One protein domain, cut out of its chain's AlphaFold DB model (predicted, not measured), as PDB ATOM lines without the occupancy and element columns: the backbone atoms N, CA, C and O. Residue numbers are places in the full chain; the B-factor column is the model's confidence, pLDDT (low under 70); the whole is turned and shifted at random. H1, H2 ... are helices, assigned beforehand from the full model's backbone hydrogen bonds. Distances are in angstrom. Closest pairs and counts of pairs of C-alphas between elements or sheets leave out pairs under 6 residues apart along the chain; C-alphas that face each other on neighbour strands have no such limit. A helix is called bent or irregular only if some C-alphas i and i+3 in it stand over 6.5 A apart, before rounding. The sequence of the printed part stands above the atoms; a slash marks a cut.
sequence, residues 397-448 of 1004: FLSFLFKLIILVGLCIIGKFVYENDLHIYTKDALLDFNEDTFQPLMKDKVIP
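AT A GLANCE: This is residues 397 to 448 of the 1004 residues of the protein "Guanine nucleotide-exchange factor SEC12" of Hanseniaspora opuntiae (UniProt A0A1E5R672). Two long helices, H2 and H1, meet near their ends at a tight turn and make a flat, wide L, with nothing packed in the angle between them. H2, the longest, has a bend in its arm of the L. The printed part has 52 residues, with two named helices, H1 then H2, and no named strand; it is all helix. It is extended, with a radius of gyration of the C-alphas of 17.9 A and spans of 52 by 27 by 6 A.

IN THESE COORDINATES: H2, residues 422 to 448, was assigned as one helix by its hydrogen bonds but is bent: C-alphas 436 and 439 are 6.7 A apart. Its arms are H2a, residues 422 to 436, 20.3 A, and H2b, residues 439 to 448, 12.8 A, ending at C-alpha 448 (15.084, 14.284, -1.020). H2b is irregular, with C-alphas 444 and 447 6.6 A apart. H1, residues 397 to 419, 32.6 A, begins at C-alpha 397 (33.453, -16.916, 36.734).

HOW THE PARTS SIT: H2a and H2b are near each other, at a steep tilt of 36 degrees, only just steep. H1 and H2a are close but not clearly touching, about perpendicular at 81 degrees; their closest C-alphas, of Val 417 and His 423, are 5.8 A apart. H1 and H2b are apart. Every O i to N i+4 pair is within hydrogen-bond range in H1 and H2a, and 4 of 6 in H2b.

THE WHOLE: The C-alphas of Phe 397 and Pro 448, the two farthest apart, are 52.3 A apart. The printed part has no cut, and the link from H1 to H2 is tight. The mean pLDDT of the printed part is 85.3, and no printed residue is under 70.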
ATOM      1  N   PHE A 397      32.121 -17.392  36.347       76.06
ATOM      2  CA  PHE A 397      33.453 -16.916  36.734       76.06
ATOM      3  C   PHE A 397      34.334 -16.604  35.515       76.06
ATOM      4  O   PHE A 397      34.883 -15.513  35.427       76.06
ATOM      5  N   LEU A 398      34.387 -17.494  34.520       80.00
ATOM      6  CA  LEU A 398      35.148 -17.265  33.289       80.00
ATOM      7  C   LEU A 398      34.579 -16.092  32.469       80.00
ATOM      8  O   LEU A 398      35.341 -15.294  31.933       80.00
ATOM      9  N   SER A 399      33.250 -15.922  32.429       82.50
ATOM     10  CA  SER A 399      32.628 -14.737  31.816       82.50
ATOM     11  C   SER A 399      32.953 -13.444  32.574       82.50
ATOM     12  O   SER A 399      33.138 -12.405  31.943       82.50
ATOM     13  N   PHE A 400      33.055 -13.487  33.906       89.12
ATOM     14  CA  PHE A 400      33.512 -12.356  34.716       89.12
ATOM     15  C   PHE A 400      34.990 -12.034  34.452       89.12
ATOM     16  O   PHE A 400      35.308 -10.878  34.191       89.12
ATOM     17  N   LEU A 401      35.869 -13.040  34.418       89.75
ATOM     18  CA  LEU A 401      37.292 -12.869  34.112       89.75
ATOM     19  C   LEU A 401      37.506 -12.289  32.704       89.75
ATOM     20  O   LEU A 401      38.264 -11.341  32.539       89.75
ATOM     21  N   PHE A 402      36.779 -12.781  31.699       91.50
ATOM     22  CA  PHE A 402      36.839 -12.246  30.336       91.50
ATOM     23  C   PHE A 402      36.338 -10.792  30.256       91.50
ATOM     24  O   PHE A 402      36.952  -9.959  29.593       91.50
ATOM     25  N   LYS A 403      35.273 -10.444  30.994       94.56
ATOM     26  CA  LYS A 403      34.808  -9.051  31.130       94.56
ATOM     27  C   LYS A 403      35.818  -8.160  31.854       94.56
ATOM     28  O   LYS A 403      35.955  -7.002  31.478       94.56
ATOM     29  N   LEU A 404      36.530  -8.685  32.853       95.50
ATOM     30  CA  LEU A 404      37.595  -7.970  33.556       95.50
ATOM     31  C   LEU A 404      38.782  -7.693  32.621       95.50
ATOM     32  O   LEU A 404      39.264  -6.567  32.582       95.50
ATOM     33  N   ILE A 405      39.192  -8.676  31.811       95.25
ATOM     34  CA  ILE A 405      40.237  -8.515  30.787       95.25
ATOM     35  C   ILE A 405      39.821  -7.463  29.745       95.25
ATOM     36  O   ILE A 405      40.611  -6.574  29.437       95.25
ATOM     37  N   ILE A 406      38.574  -7.498  29.257       95.69
ATOM     38  CA  ILE A 406      38.042  -6.466  28.346       95.69
ATOM     39  C   ILE A 406      38.039  -5.084  29.012       95.69
ATOM     40  O   ILE A 406      38.444  -4.113  28.381       95.69
ATOM     41  N   LEU A 407      37.619  -4.976  30.277       96.44
ATOM     42  CA  LEU A 407      37.607  -3.706  31.007       96.44
ATOM     43  C   LEU A 407      39.024  -3.137  31.175       96.44
ATOM     44  O   LEU A 407      39.238  -1.962  30.893       96.44
ATOM     45  N   VAL A 408      39.998  -3.968  31.557       96.81
ATOM     46  CA  VAL A 408      41.413  -3.572  31.653       96.81
ATOM     47  C   VAL A 408      41.960  -3.162  30.281       96.81
ATOM     48  O   VAL A 408      42.603  -2.121  30.177       96.81
ATOM     49  N   GLY A 409      41.643  -3.906  29.218       96.25
ATOM     50  CA  GLY A 409      41.998  -3.548  27.842       96.25
ATOM     51  C   GLY A 409      41.420  -2.194  27.414       96.25
ATOM     52  O   GLY A 409      42.150  -1.355  26.893       96.25
ATOM     53  N   LEU A 410      40.144  -1.929  27.709       95.44
ATOM     54  CA  LEU A 410      39.503  -0.632  27.464       95.44
ATOM     55  C   LEU A 410      40.131   0.497  28.293       95.44
ATOM     56  O   LEU A 410      40.277   1.603  27.781       95.44
ATOM     57  N   CYS A 411      40.555   0.239  29.532       95.56
ATOM     58  CA  CYS A 411      41.300   1.213  30.334       95.56
ATOM     59  C   CYS A 411      42.697   1.504  29.758       95.56
ATOM     60  O   CYS A 411      43.109   2.661  29.749       95.56
ATOM     61  N   ILE A 412      43.406   0.497  29.237       95.44
ATOM     62  CA  ILE A 412      44.710   0.670  28.572       95.44
ATOM     63  C   ILE A 412      44.550   1.454  27.263       95.44
ATOM     64  O   ILE A 412      45.279   2.417  27.038       95.44
ATOM     65  N   ILE A 413      43.561   1.105  26.433       92.75
ATOM     66  CA  ILE A 413      43.246   1.824  25.187       92.75
ATOM     67  C   ILE A 413      42.818   3.265  25.495       92.75
ATOM     68  O   ILE A 413      43.317   4.196  24.872       92.75
ATOM     69  N   GLY A 414      41.950   3.472  26.490       91.31
ATOM     70  CA  GLY A 414      41.523   4.801  26.930       91.31
ATOM     71  C   GLY A 414      42.686   5.653  27.442       91.31
ATOM     72  O   GLY A 414      42.789   6.822  27.079       91.31
ATOM     73  N   LYS A 415      43.611   5.056  28.208       93.12
ATOM     74  CA  LYS A 415      44.856   5.707  28.632       93.12
ATOM     75  C   LYS A 415      45.719   6.097  27.425       93.12
ATOM     76  O   LYS A 415      46.126   7.247  27.334       93.12
ATOM     77  N   PHE A 416      45.941   5.185  26.478       91.62
ATOM     78  CA  PHE A 416      46.725   5.448  25.266       91.62
ATOM     79  C   PHE A 416      46.113   6.563  24.397       91.62
ATOM     80  O   PHE A 416      46.824   7.454  23.935       91.62
ATOM     81  N   VAL A 417      44.789   6.560  24.218       90.00
ATOM     82  CA  VAL A 417      44.030   7.579  23.465       90.00
ATOM     83  C   VAL A 417      44.010   8.945  24.175       90.00
ATOM     84  O   VAL A 417      43.887   9.985  23.518       90.00
ATOM     85  N   TYR A 418      44.172   8.959  25.500       90.31
ATOM     86  CA  TYR A 418      44.378  10.176  26.282       90.31
ATOM     87  C   TYR A 418      45.820  10.697  26.160       90.31
ATOM     88  O   TYR A 418      46.012  11.832  25.747       90.31
ATOM     89  N   GLU A 419      46.830   9.861  26.433       91.38
ATOM     90  CA  GLU A 419      48.256  10.247  26.434       91.38
ATOM     91  C   GLU A 419      48.808  10.654  25.056       91.38
ATOM     92  O   GLU A 419      49.821  11.344  24.995       91.38
ATOM     93  N   ASN A 420      48.154  10.252  23.961       89.12
ATOM     94  CA  ASN A 420      48.534  10.617  22.589       89.12
ATOM     95  C   ASN A 420      47.582  11.652  21.947       89.12
ATOM     96  O   ASN A 420      47.604  11.820  20.731       89.12
ATOM     97  N   ASP A 421      46.694  12.290  22.722       88.19
ATOM     98  CA  ASP A 421      45.696  13.274  22.253       88.19
ATOM     99  C   ASP A 421      44.750  12.806  21.117       88.19
ATOM    100  O   ASP A 421      43.994  13.603  20.550       88.19
ATOM    101  N   LEU A 422      44.686  11.498  20.820       81.62
ATOM    102  CA  LEU A 422      43.779  10.938  19.802       81.62
ATOM    103  C   LEU A 422      42.306  11.266  20.088       81.62
ATOM    104  O   LEU A 422      41.512  11.353  19.154       81.62
ATOM    105  N   HIS A 423      41.929  11.469  21.353       78.06
ATOM    106  CA  HIS A 423      40.583  11.903  21.738       78.06
ATOM    107  C   HIS A 423      40.211  13.304  21.214       78.06
ATOM    108  O   HIS A 423      39.032  13.575  20.995       78.06
ATOM    109  N   ILE A 424      41.195  14.178  20.972       79.94
ATOM    110  CA  ILE A 424      40.988  15.490  20.346       79.94
ATOM    111  C   ILE A 424      40.836  15.301  18.833       79.94
ATOM    112  O   ILE A 424      39.817  15.684  18.265       79.94
ATOM    113  N   TYR A 425      41.789  14.607  18.201       79.56
ATOM    114  CA  TYR A 425      41.763  14.341  16.758       79.56
ATOM    115  C   TYR A 425      40.496  13.595  16.308       79.56
ATOM    116  O   TYR A 425      39.895  13.942  15.296       79.56
ATOM    117  N   THR A 426      40.043  12.598  17.073       77.69
ATOM    118  CA  THR A 426      38.816  11.847  16.754       77.69
ATOM    119  C   THR A 426      37.537  12.639  17.013       77.69
ATOM    120  O   THR A 426      36.580  12.469  16.263       77.69
ATOM    121  N   LYS A 427      37.508  13.535  18.012       80.75
ATOM    122  CA  LYS A 427      36.412  14.501  18.191       80.75
ATOM    123  C   LYS A 427      36.316  15.439  16.990       80.75
ATOM    124  O   LYS A 427      35.222  15.636  16.473       80.75
ATOM    125  N   ASP A 428      37.435  16.020  16.573       82.88
ATOM    126  CA  ASP A 428      37.441  17.025  15.511       82.88
ATOM    127  C   ASP A 428      37.119  16.372  14.159       82.88
ATOM    128  O   ASP A 428      36.189  16.807  13.491       82.88
ATOM    129  N   ALA A 429      37.698  15.207  13.851       80.88
ATOM    130  CA  ALA A 429      37.322  14.415  12.675       80.88
ATOM    131  C   ALA A 429      35.852  13.929  12.682       80.88
ATOM    132  O   ALA A 429      35.277  13.716  11.616       80.88
ATOM    133  N   LEU A 430      35.220  13.752  13.852       78.31
ATOM    134  CA  LEU A 430      33.780  13.462  13.961       78.31
ATOM    135  C   LEU A 430      32.905  14.699  13.715       78.31
ATOM    136  O   LEU A 430      31.808  14.555  13.177       78.31
ATOM    137  N   LEU A 431      33.372  15.892  14.095       82.81
ATOM    138  CA  LEU A 431      32.707  17.158  13.779       82.81
ATOM    139  C   LEU A 431      32.826  17.458  12.279       82.81
ATOM    140  O   LEU A 431      31.799  17.673  11.638       82.81
ATOM    141  N   ASP A 432      34.028  17.334  11.713       83.12
ATOM    142  CA  ASP A 432      34.290  17.465  10.277       83.12
ATOM    143  C   ASP A 432      33.439  16.463   9.476       83.12
ATOM    144  O   ASP A 432      32.708  16.844   8.566       83.12
ATOM    145  N   PHE A 433      33.427  15.176   9.853       82.31
ATOM    146  CA  PHE A 433      32.567  14.179   9.202       82.31
ATOM    147  C   PHE A 433      31.075  14.520   9.330       82.31
ATOM    148  O   PHE A 433      30.308  14.288   8.391       82.31
ATOM    149  N   ASN A 434      30.638  15.074  10.463       79.44
ATOM    150  CA  ASN A 434      29.253  15.490  10.642       79.44
ATOM    151  C   ASN A 434      28.882  16.673   9.728       79.44
ATOM    152  O   ASN A 434      27.834  16.618   9.086       79.44
ATOM    153  N   GLU A 435      29.726  17.703   9.635       80.69
ATOM    154  CA  GLU A 435      29.453  18.914   8.848       80.69
ATOM    155  C   GLU A 435      29.694  18.733   7.338       80.69
ATOM    156  O   GLU A 435      28.837  19.133   6.549       80.69
ATOM    157  N   ASP A 436      30.779  18.070   6.923       80.56
ATOM    158  CA  ASP A 436      31.136  17.882   5.505       80.56
ATOM    159  C   ASP A 436      30.487  16.647   4.860       80.56
ATOM    160  O   ASP A 436      30.287  16.616   3.644       80.56
ATOM    161  N   THR A 437      30.171  15.598   5.635       79.00
ATOM    162  CA  THR A 437      29.680  14.321   5.076       79.00
ATOM    163  C   THR A 437      28.264  13.971   5.520       79.00
ATOM    164  O   THR A 437      27.403  13.751   4.668       79.00
ATOM    165  N   PHE A 438      27.977  13.916   6.824       76.44
ATOM    166  CA  PHE A 438      26.686  13.434   7.320       76.44
ATOM    167  C   PHE A 438      25.544  14.419   7.041       76.44
ATOM    168  O   PHE A 438      24.527  14.025   6.468       76.44
ATOM    169  N   GLN A 439      25.715  15.699   7.382       79.06
ATOM    170  CA  GLN A 439      24.704  16.731   7.140       79.06
ATOM    171  C   GLN A 439      24.394  16.906   5.639       79.06
ATOM    172  O   GLN A 439      23.212  16.857   5.289       79.06
ATOM    173  N   PRO A 440      25.376  16.994   4.713       82.25
ATOM    174  CA  PRO A 440      25.099  17.034   3.277       82.25
ATOM    175  C   PRO A 440      24.481  15.735   2.749       82.25
ATOM    176  O   PRO A 440      23.537  15.784   1.966       82.25
ATOM    177  N   LEU A 441      24.920  14.556   3.212       80.62
ATOM    178  CA  LEU A 441      24.302  13.283   2.820       80.62
ATOM    179  C   LEU A 441      22.819  13.228   3.220       80.62
ATOM    180  O   LEU A 441      21.967  12.839   2.412       80.62
ATOM    181  N   MET A 442      22.501  13.655   4.445       76.88
ATOM    182  CA  MET A 442      21.132  13.731   4.947       76.88
ATOM    183  C   MET A 442      20.302  14.757   4.169       76.88
ATOM    184  O   MET A 442      19.204  14.434   3.714       76.88
ATOM    185  N   LYS A 443      20.834  15.964   3.960       78.38
ATOM    186  CA  LYS A 443      20.154  17.095   3.313       78.38
ATOM    187  C   LYS A 443      19.937  16.913   1.809       78.38
ATOM    188  O   LYS A 443      18.855  17.236   1.323       78.38
ATOM    189  N   ASP A 444      20.926  16.371   1.100       81.00
ATOM    190  CA  ASP A 444      20.974  16.379  -0.367       81.00
ATOM    191  C   ASP A 444      20.671  15.006  -0.994       81.00
ATOM    192  O   ASP A 444      20.339  14.939  -2.178       81.00
ATOM    193  N   LYS A 445      20.733  13.905  -0.224       77.38
ATOM    194  CA  LYS A 445      20.338  12.562  -0.699       77.38
ATOM    195  C   LYS A 445      19.191  11.947   0.098       77.38
ATOM    196  O   LYS A 445      18.181  11.589  -0.503       77.38
ATOM    197  N   VAL A 446      19.303  11.832   1.425       77.06
ATOM    198  CA  VAL A 446      18.313  11.080   2.228       77.06
ATOM    199  C   VAL A 446      16.965  11.803   2.296       77.06
ATOM    200  O   VAL A 446      15.941  11.220   1.942       77.06
ATOM    201  N   ILE A 447      16.943  13.078   2.692       78.19
ATOM    202  CA  ILE A 447      15.711  13.874   2.800       78.19
ATOM    203  C   ILE A 447      15.005  14.020   1.435       78.19
ATOM    204  O   ILE A 447      13.786  13.825   1.398       78.19
ATOM    205  N   PRO A 448      15.698  14.286   0.306       76.75
ATOM    206  CA  PRO A 448      15.084  14.284  -1.020       76.75
ATOM    207  C   PRO A 448      14.537  12.916  -1.433       76.75
ATOM    208  O   PRO A 448      13.393  12.852  -1.870       76.75
TER     209      PRO A 448